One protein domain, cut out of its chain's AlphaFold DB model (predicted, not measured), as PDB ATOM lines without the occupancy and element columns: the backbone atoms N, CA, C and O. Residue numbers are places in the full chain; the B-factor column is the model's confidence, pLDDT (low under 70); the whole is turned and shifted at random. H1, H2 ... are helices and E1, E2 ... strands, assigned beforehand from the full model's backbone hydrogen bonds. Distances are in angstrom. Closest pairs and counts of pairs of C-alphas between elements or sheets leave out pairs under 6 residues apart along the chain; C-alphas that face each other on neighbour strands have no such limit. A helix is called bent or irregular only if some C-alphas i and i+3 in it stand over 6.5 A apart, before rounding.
ATOM      1  N   ALA A  98     -20.484   2.046  33.018       94.31
ATOM      2  CA  ALA A  98     -20.641   1.152  34.156       94.31
ATOM      3  C   ALA A  98     -19.847  -0.134  33.886       94.31
ATOM      4  O   ALA A  98     -19.963  -0.729  32.817       94.31
ATOM      5  N   ASP A  99     -18.999  -0.523  34.832       93.62
ATOM      6  CA  ASP A  99     -18.275  -1.793  34.775       93.62
ATOM      7  C   ASP A  99     -19.046  -2.862  35.554       93.62
ATOM      8  O   ASP A  99     -19.389  -3.913  35.024       93.62
ATOM      9  N   PHE A 100     -19.406  -2.555  36.803       93.38
ATOM     10  CA  PHE A 100     -20.317  -3.370  37.605       93.38
ATOM     11  C   PHE A 100     -20.985  -2.541  38.706       93.38
ATOM     12  O   PHE A 100     -20.499  -1.471  39.087       93.38
ATOM     13  N   ALA A 101     -22.086  -3.064  39.244       93.69
ATOM     14  CA  ALA A 101     -22.799  -2.503  40.387       93.69
ATOM     15  C   ALA A 101     -22.760  -3.457  41.592       93.69
ATOM     16  O   ALA A 101     -22.649  -4.670  41.424       93.69
ATOM     17  N   PHE A 102     -22.844  -2.911  42.804       93.94
ATOM     18  CA  PHE A 102     -22.905  -3.658  44.067       93.94
ATOM     19  C   PHE A 102     -23.563  -2.807  45.167       93.94
ATOM     20  O   PHE A 102     -23.712  -1.592  45.007       93.94
ATOM     21  N   LEU A 103     -23.945  -3.418  46.292       93.81
ATOM     22  CA  LEU A 103     -24.389  -2.683  47.486       93.81
ATOM     23  C   LEU A 103     -23.226  -2.474  48.451       93.81
ATOM     24  O   LEU A 103     -22.435  -3.394  48.674       93.81
ATOM     25  N   LEU A 104     -23.127  -1.285  49.056       94.94
ATOM     26  CA  LEU A 104     -22.061  -1.000  50.026       94.94
ATOM     27  C   LEU A 104     -22.048  -2.003  51.185       94.94
ATOM     28  O   LEU A 104     -20.975  -2.369  51.656       94.94
ATOM     29  N   GLU A 105     -23.217  -2.461  51.626       94.12
ATOM     30  CA  GLU A 105     -23.369  -3.451  52.689       94.12
ATOM     31  C   GLU A 105     -22.756  -4.800  52.301       94.12
ATOM     32  O   GLU A 105     -22.022  -5.385  53.097       94.12
ATOM     33  N   ASP A 106     -22.991  -5.262  51.071       94.62
ATOM     34  CA  ASP A 106     -22.456  -6.537  50.590       94.62
ATOM     35  C   ASP A 106     -20.936  -6.461  50.379       94.62
ATOM     36  O   ASP A 106     -20.211  -7.415  50.660       94.62
ATOM     37  N   MET A 107     -20.425  -5.306  49.936       96.44
ATOM     38  CA  MET A 107     -18.983  -5.047  49.872       96.44
ATOM     39  C   MET A 107     -18.349  -5.026  51.267       96.44
ATOM     40  O   MET A 107     -17.293  -5.623  51.478       96.44
ATOM     41  N   ALA A 108     -18.988  -4.361  52.233       96.62
ATOM     42  CA  ALA A 108     -18.500  -4.307  53.606       96.62
ATOM     43  C   ALA A 108     -18.442  -5.708  54.237       96.62
ATOM     44  O   ALA A 108     -17.443  -6.050  54.869       96.62
ATOM     45  N   ASP A 109     -19.469  -6.531  54.023       96.69
ATOM     46  CA  ASP A 109     -19.511  -7.922  54.479       96.69
ATOM     47  C   ASP A 109     -18.442  -8.794  53.792       96.69
ATOM     48  O   ASP A 109     -17.747  -9.565  54.460       96.69
ATOM     49  N   GLU A 110     -18.234  -8.641  52.478       96.31
ATOM     50  CA  GLU A 110     -17.183  -9.367  51.751       96.31
ATOM     51  C   GLU A 110     -15.777  -9.032  52.272       96.31
ATOM     52  O   GLU A 110     -14.970  -9.943  52.493       96.31
ATOM     53  N   ILE A 111     -15.492  -7.747  52.506       97.12
ATOM     54  CA  ILE A 111     -14.223  -7.292  53.088       97.12
ATOM     55  C   ILE A 111     -14.074  -7.833  54.515       97.12
ATOM     56  O   ILE A 111     -13.027  -8.387  54.859       97.12
ATOM     57  N   PHE A 112     -15.122  -7.729  55.336       97.62
ATOM     58  CA  PHE A 112     -15.102  -8.181  56.727       97.62
ATOM     59  C   PHE A 112     -14.810  -9.683  56.844       97.62
ATOM     60  O   PHE A 112     -13.969 -10.090  57.644       97.62
ATOM     61  N   LYS A 113     -15.408 -10.515  55.983       96.88
ATOM     62  CA  LYS A 113     -15.142 -11.967  55.929       96.88
ATOM     63  C   LYS A 113     -13.694 -12.325  55.585       96.88
ATOM     64  O   LYS A 113     -13.287 -13.466  55.795       96.88
ATOM     65  N   ARG A 114     -12.921 -11.388  55.034       95.56
ATOM     66  CA  ARG A 114     -11.518 -11.581  54.634       95.56
ATOM     67  C   ARG A 114     -10.541 -10.807  55.513       95.56
ATOM     68  O   ARG A 114      -9.351 -10.790  55.202       95.56
ATOM     69  N   ILE A 115     -11.005 -10.207  56.609       96.06
ATOM     70  CA  ILE A 115     -10.213  -9.256  57.394       96.06
ATOM     71  C   ILE A 115      -8.894  -9.839  57.916       96.06
ATOM     72  O   ILE A 115      -7.873  -9.162  57.869       96.06
ATOM     73  N   ASP A 116      -8.864 -11.124  58.280       96.69
ATOM     74  CA  ASP A 116      -7.640 -11.802  58.737       96.69
ATOM     75  C   ASP A 116      -6.566 -11.926  57.640       96.69
ATOM     76  O   ASP A 116      -5.361 -11.962  57.923       96.69
ATOM     77  N   SER A 117      -6.994 -11.982  56.374       94.12
ATOM     78  CA  SER A 117      -6.115 -12.083  55.201       94.12
ATOM     79  C   SER A 117      -5.633 -10.730  54.676       94.12
ATOM     80  O   SER A 117      -4.636 -10.690  53.962       94.12
ATOM     81  N   ILE A 118      -6.281  -9.630  55.069       96.62
ATOM     82  CA  ILE A 118      -5.913  -8.273  54.661       96.62
ATOM     83  C   ILE A 118      -4.667  -7.839  55.439       96.62
ATOM     84  O   ILE A 118      -4.667  -7.798  56.671       96.62
ATOM     85  N   LYS A 119      -3.588  -7.518  54.722       97.38
ATOM     86  CA  LYS A 119      -2.316  -7.038  55.285       97.38
ATOM     87  C   LYS A 119      -2.000  -5.602  54.878       97.38
ATOM     88  O   LYS A 119      -1.126  -4.981  55.479       97.38
ATOM     89  N   SER A 120      -2.701  -5.070  53.883       97.31
ATOM     90  CA  SER A 120      -2.449  -3.758  53.302       97.31
ATOM     91  C   SER A 120      -3.717  -3.152  52.680       97.31
ATOM     92  O   SER A 120      -4.666  -3.879  52.377       97.31
ATOM     93  N   PRO A 121      -3.742  -1.827  52.431       97.31
ATOM     94  CA  PRO A 121      -4.802  -1.196  51.641       97.31
ATOM     95  C   PRO A 121      -4.960  -1.798  50.236       97.31
ATOM     96  O   PRO A 121      -6.066  -1.815  49.704       97.31
ATOM     97  N   GLU A 122      -3.878  -2.323  49.657       97.12
ATOM     98  CA  GLU A 122      -3.895  -2.955  48.335       97.12
ATOM     99  C   GLU A 122      -4.751  -4.228  48.319       97.12
ATOM    100  O   GLU A 122      -5.468  -4.485  47.357       97.12
ATOM    101  N   ASP A 123      -4.764  -4.997  49.412       96.38
ATOM    102  CA  ASP A 123      -5.614  -6.189  49.517       96.38
ATOM    103  C   ASP A 123      -7.105  -5.821  49.469       96.38
ATOM    104  O   ASP A 123      -7.903  -6.519  48.843       96.38
ATOM    105  N   ILE A 124      -7.478  -4.692  50.086       96.50
ATOM    106  CA  ILE A 124      -8.842  -4.152  50.021       96.50
ATOM    107  C   ILE A 124      -9.147  -3.680  48.602       96.50
ATOM    108  O   ILE A 124     -10.201  -4.012  48.062       96.50
ATOM    109  N   LEU A 125      -8.227  -2.934  47.985       96.25
ATOM    110  CA  LEU A 125      -8.407  -2.434  46.627       96.25
ATOM    111  C   LEU A 125      -8.614  -3.582  45.630       96.25
ATOM    112  O   LEU A 125      -9.524  -3.504  44.809       96.25
ATOM    113  N   ASN A 126      -7.850  -4.667  45.752       95.38
ATOM    114  CA  ASN A 126      -8.009  -5.865  44.927       95.38
ATOM    115  C   ASN A 126      -9.402  -6.497  45.076       95.38
ATOM    116  O   ASN A 126     -10.011  -6.875  44.076       95.38
ATOM    117  N   ILE A 127      -9.951  -6.557  46.298       95.38
ATOM    118  CA  ILE A 127     -11.339  -7.001  46.519       95.38
ATOM    119  C   ILE A 127     -12.322  -6.042  45.836       95.38
ATOM    120  O   ILE A 127     -13.246  -6.487  45.167       95.38
ATOM    121  N   MET A 128     -12.119  -4.729  45.967       94.94
ATOM    122  CA  MET A 128     -13.016  -3.722  45.390       94.94
ATOM    123  C   MET A 128     -12.948  -3.641  43.858       94.94
ATOM    124  O   MET A 128     -13.905  -3.187  43.235       94.94
ATOM    125  N   GLN A 129     -11.838  -4.055  43.242       94.69
ATOM    126  CA  GLN A 129     -11.681  -4.089  41.787       94.69
ATOM    127  C   GLN A 129     -12.416  -5.265  41.138       94.69
ATOM    128  O   GLN A 129     -12.902  -5.114  40.014       94.69
ATOM    129  N   ASP A 130     -12.521  -6.396  41.839       94.44
ATOM    130  CA  ASP A 130     -13.220  -7.599  41.378       94.44
ATOM    131  C   ASP A 130     -13.988  -8.293  42.525       94.44
ATOM    132  O   ASP A 130     -13.628  -9.394  42.958       94.44
ATOM    133  N   PRO A 131     -15.042  -7.653  43.063       94.81
ATOM    134  CA  PRO A 131     -15.785  -8.211  44.184       94.81
ATOM    135  C   PRO A 131     -16.644  -9.392  43.741       94.81
ATOM    136  O   PRO A 131     -17.114  -9.456  42.603       94.81
ATOM    137  N   LYS A 132     -16.925 -10.313  44.663       94.12
ATOM    138  CA  LYS A 132     -17.901 -11.386  44.428       94.12
ATOM    139  C   LYS A 132     -19.337 -10.900  44.600       94.12
ATOM    140  O   LYS A 132     -20.237 -11.497  44.020       94.12
ATOM    141  N   CYS A 133     -19.560  -9.825  45.354       93.00
ATOM    142  CA  CYS A 133     -20.877  -9.233  45.605       93.00
ATOM    143  C   CYS A 133     -21.455  -8.382  44.455       93.00
ATOM    144  O   CYS A 133     -22.314  -7.529  44.687       93.00
ATOM    145  N   LYS A 134     -21.003  -8.586  43.211       93.69
ATOM    146  CA  LYS A 134     -21.570  -7.887  42.048       93.69
ATOM    147  C   LYS A 134     -23.044  -8.250  41.882       93.69
ATOM    148  O   LYS A 134     -23.423  -9.416  41.978       93.69
ATOM    149  N   ILE A 135     -23.857  -7.244  41.596       89.50
ATOM    150  CA  ILE A 135     -25.261  -7.416  41.238       89.50
ATOM    151  C   ILE A 135     -25.330  -7.845  39.772       89.50
ATOM    152  O   ILE A 135     -24.665  -7.258  38.920       89.50
ATOM    153  N   ASP A 136     -26.162  -8.846  39.484       81.31
ATOM    154  CA  ASP A 136     -26.549  -9.166  38.112       81.31
ATOM    155  C   ASP A 136     -27.415  -8.028  37.554       81.31
ATOM    156  O   ASP A 136     -28.526  -7.779  38.028       81.31
ATOM    157  N   ASN A 137     -26.884  -7.316  36.564       77.69
ATOM    158  CA  ASN A 137     -27.521  -6.170  35.927       77.69
ATOM    159  C   ASN A 137     -28.198  -6.514  34.589       77.69
ATOM    160  O   ASN A 137     -28.611  -5.602  33.874       77.69
ATOM    161  N   ASN A 138     -28.393  -7.804  34.280       76.75
ATOM    162  CA  ASN A 138     -29.219  -8.245  33.145       76.75
ATOM    163  C   ASN A 138     -30.719  -7.940  33.340       76.75
ATOM    164  O   ASN A 138     -31.539  -8.186  32.457       76.75
ATOM    165  N   THR A 139     -31.109  -7.452  34.520       69.88
ATOM    166  CA  THR A 139     -32.461  -6.976  34.820       69.88
ATOM    167  C   THR A 139     -32.394  -5.666  35.599       69.88
ATOM    168  O   THR A 139     -31.352  -5.304  36.143       69.88
ATOM    169  N   LYS A 140     -33.522  -4.946  35.659       78.62
ATOM    170  CA  LYS A 140     -33.632  -3.685  36.399       78.62
ATOM    171  C   LYS A 140     -33.217  -3.866  37.864       78.62
ATOM    172  O   LYS A 140     -33.860  -4.617  38.603       78.62
ATOM    173  N   ILE A 141     -32.240  -3.083  38.309       81.62
ATOM    174  CA  ILE A 141     -31.830  -3.021  39.709       81.62
ATOM    175  C   ILE A 141     -32.946  -2.348  40.522       81.62
ATOM    176  O   ILE A 141     -33.487  -1.297  40.166       81.62
ATOM    177  N   SER A 142     -33.344  -2.989  41.621       78.88
ATOM    178  CA  SER A 142     -34.462  -2.532  42.451       78.88
ATOM    179  C   SER A 142     -34.163  -1.196  43.135       78.88
ATOM    180  O   SER A 142     -33.168  -1.048  43.840       78.88
ATOM    181  N   SER A 143     -35.099  -0.247  43.035       70.38
ATOM    182  CA  SER A 143     -35.008   1.081  43.663       70.38
ATOM    183  C   SER A 143     -35.115   1.072  45.194       70.38
ATOM    184  O   SER A 143     -34.998   2.124  45.817       70.38
ATOM    185  N   TYR A 144     -35.382  -0.081  45.815       75.25
ATOM    186  CA  TYR A 144     -35.441  -0.220  47.277       75.25
ATOM    187  C   TYR A 144     -34.076  -0.495  47.914       75.25
ATOM    188  O   TYR A 144     -33.960  -0.480  49.141       75.25
ATOM    189  N   GLN A 145     -33.048  -0.753  47.103       76.38
ATOM    190  CA  GLN A 145     -31.700  -0.979  47.599       76.38
ATOM    191  C   GLN A 145     -31.082   0.347  48.048       76.38
ATOM    192  O   GLN A 145     -30.902   1.277  47.261       76.38
ATOM    193  N   LYS A 146     -30.782   0.450  49.346       79.88
ATOM    194  CA  LYS A 146     -29.994   1.561  49.883       79.88
ATOM    195  C   LYS A 146     -28.538   1.362  49.449       79.88
ATOM    196  O   LYS A 146     -28.098   0.230  49.308       79.88
ATOM    197  N   ASN A 147     -27.816   2.460  49.224       90.69
ATOM    198  CA  ASN A 147     -26.373   2.449  48.952       90.69
ATOM    199  C   ASN A 147     -25.915   1.670  47.699       90.69
ATOM    200  O   ASN A 147     -24.804   1.130  47.671       90.69
ATOM    201  N   LEU A 148     -26.734   1.649  46.640       92.44
ATOM    202  CA  LEU A 148     -26.299   1.166  45.327       92.44
ATOM    203  C   LEU A 148     -25.054   1.939  44.868       92.44
ATOM    204  O   LEU A 148     -25.071   3.167  44.779       92.44
ATOM    205  N   THR A 149     -23.989   1.206  44.563       93.62
ATOM    206  CA  THR A 149     -22.710   1.752  44.108       93.62
ATOM    207  C   THR A 149     -22.363   1.185  42.742       93.62
ATOM    208  O   THR A 149     -22.523  -0.008  42.494       93.62
ATOM    209  N   ILE A 150     -21.876   2.049  41.850       93.62
ATOM    210  CA  ILE A 150     -21.461   1.682  40.495       93.62
ATOM    211  C   ILE A 150     -19.967   1.947  40.377       93.62
ATOM    212  O   ILE A 150     -19.512   3.078  40.561       93.62
ATOM    213  N   LYS A 151     -19.203   0.908  40.044       94.94
ATOM    214  CA  LYS A 151     -17.808   1.059  39.640       94.94
ATOM    215  C   LYS A 151     -17.781   1.434  38.166       94.94
ATOM    216  O   LYS A 151     -18.347   0.734  37.328       94.94
ATOM    217  N   LEU A 152     -17.120   2.543  37.856       96.25
ATOM    218  CA  LEU A 152     -16.944   3.003  36.485       96.25
ATOM    219  C   LEU A 152     -15.669   2.413  35.874       96.25
ATOM    220  O   LEU A 152     -14.627   2.331  36.527       96.25
ATOM    221  N   GLY A 153     -15.762   2.019  34.610       94.56
ATOM    222  CA  GLY A 153     -14.639   1.659  33.750       94.56
ATOM    223  C   GLY A 153     -14.488   2.673  32.619       94.56
ATOM    224  O   GLY A 153     -15.410   3.433  32.341       94.56
ATOM    225  N   LEU A 154     -13.333   2.699  31.956       95.75
ATOM    226  CA  LEU A 154     -13.109   3.584  30.810       95.75
ATOM    227  C   LEU A 154     -13.797   3.044  29.548       95.75
ATOM    228  O   LEU A 154     -13.820   1.834  29.305       95.75
ATOM    229  N   THR A 155     -14.319   3.947  28.722       95.81
ATOM    230  CA  THR A 155     -14.776   3.638  27.358       95.81
ATOM    231  C   THR A 155     -13.595   3.551  26.379       95.81
ATOM    232  O   THR A 155     -12.519   4.112  26.643       95.81
TER     233      THR A 155
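Overview. This is residues 98 to 155 of the 244 residues of an uncharacterized protein of Mogibacterium sp (UniProt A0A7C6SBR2). A two-stranded antiparallel ribbon, E1 and E2, has two short helices, H1 and H2, over to one side and a wide loop of the chain swinging out on the other. H1 leads away from the ribbon, H2 turns back at a slant, and the long stretch of residues 130 to 147 runs back past E1, with residues 133 to 135 on the side of E1 away from E2, before it swings round into E2. The printed part has 58 residues with two named helices and two named strands, in the order E1, H1, H2, E2; the sheet's order is E1 - E2, and the class is mixed, helices and strands. The whole is only just compact, close to loose, with a radius of gyration of the C-alphas of 12.3 A, and its outline is flat, with spans of 36 by 28 by 15 A.

Arrangement. Start at Ala 98, where E1, residues 98 to 103, begins, and set beside it E2, residues 148 to 154. The two are antiparallel neighbours, with 159 degrees between their N-to-C directions. Among the C-alphas that face each other you will find those of 101 and 150, 4.4 A apart, and those of 98 and 152, 4.7 A apart. Look at the backbone between them: N 149 and O 102 are 2.8 A apart and N 99 and O 151 are 2.9 A apart, both within hydrogen-bond range. From E1 a tight link, with 0 residues between, leads into H1, residues 104 to 112. H1 comes near E2 with 2 pairs of C-alphas within 8 A; the closest are those of Leu 104 and Thr 149, 6.6 A apart, while the two centres are 16.0 A apart. Go on over a short link to H2, residues 121 to 129. H1 and H2 only just touch, with 3 pairs of C-alphas within 8 A, the closest being those of Ile 111 and Ile 124 at 6.9 A. Their lines stand at a steep tilt of 47 degrees, and they run opposite ways. E1 and H2 are apart. In H1 and H2 every O i to N i+4 pair is within hydrogen-bond range, and neither helix is bent.

Along the chain. Find C-alpha 98 at (-20.641, 1.152, 34.156); from there E1 runs 14.4 A to C-alpha 103, with z rising to 47.486. H1 begins at the next residue, Leu 104, and measures 12.0 A from first to last C-alpha, ending at Phe 112. Find C-alpha 121 at (-4.802, -1.196, 51.641), where H2 begins; it measures 12.4 A and ends at Gln 129. E2 begins at Leu 148 and is the longest strand by residues, 19.8 A from first to last C-alpha; it ends at C-alpha 154, at (-13.109, 3.584, 30.810).

Size, cuts and confidence. Look for the two C-alphas farthest apart at Lys 119, in the link between H1 and H2, and at Lys 140, in the link between H2 and E2; they are 36.7 A apart. The first and last printed C-alphas, those of Ala 98 and Thr 155, are 9.3 A apart. The printed residues run from 98 to 155 with no cut. The link from H2 to E2 is long, with 18 residues, and its C-alphas lie 5 to 18 A from the mean of the C-alphas. The mean pLDDT of the printed part is 91.6, and the one printed residue under 70 is Thr 139, within that long link.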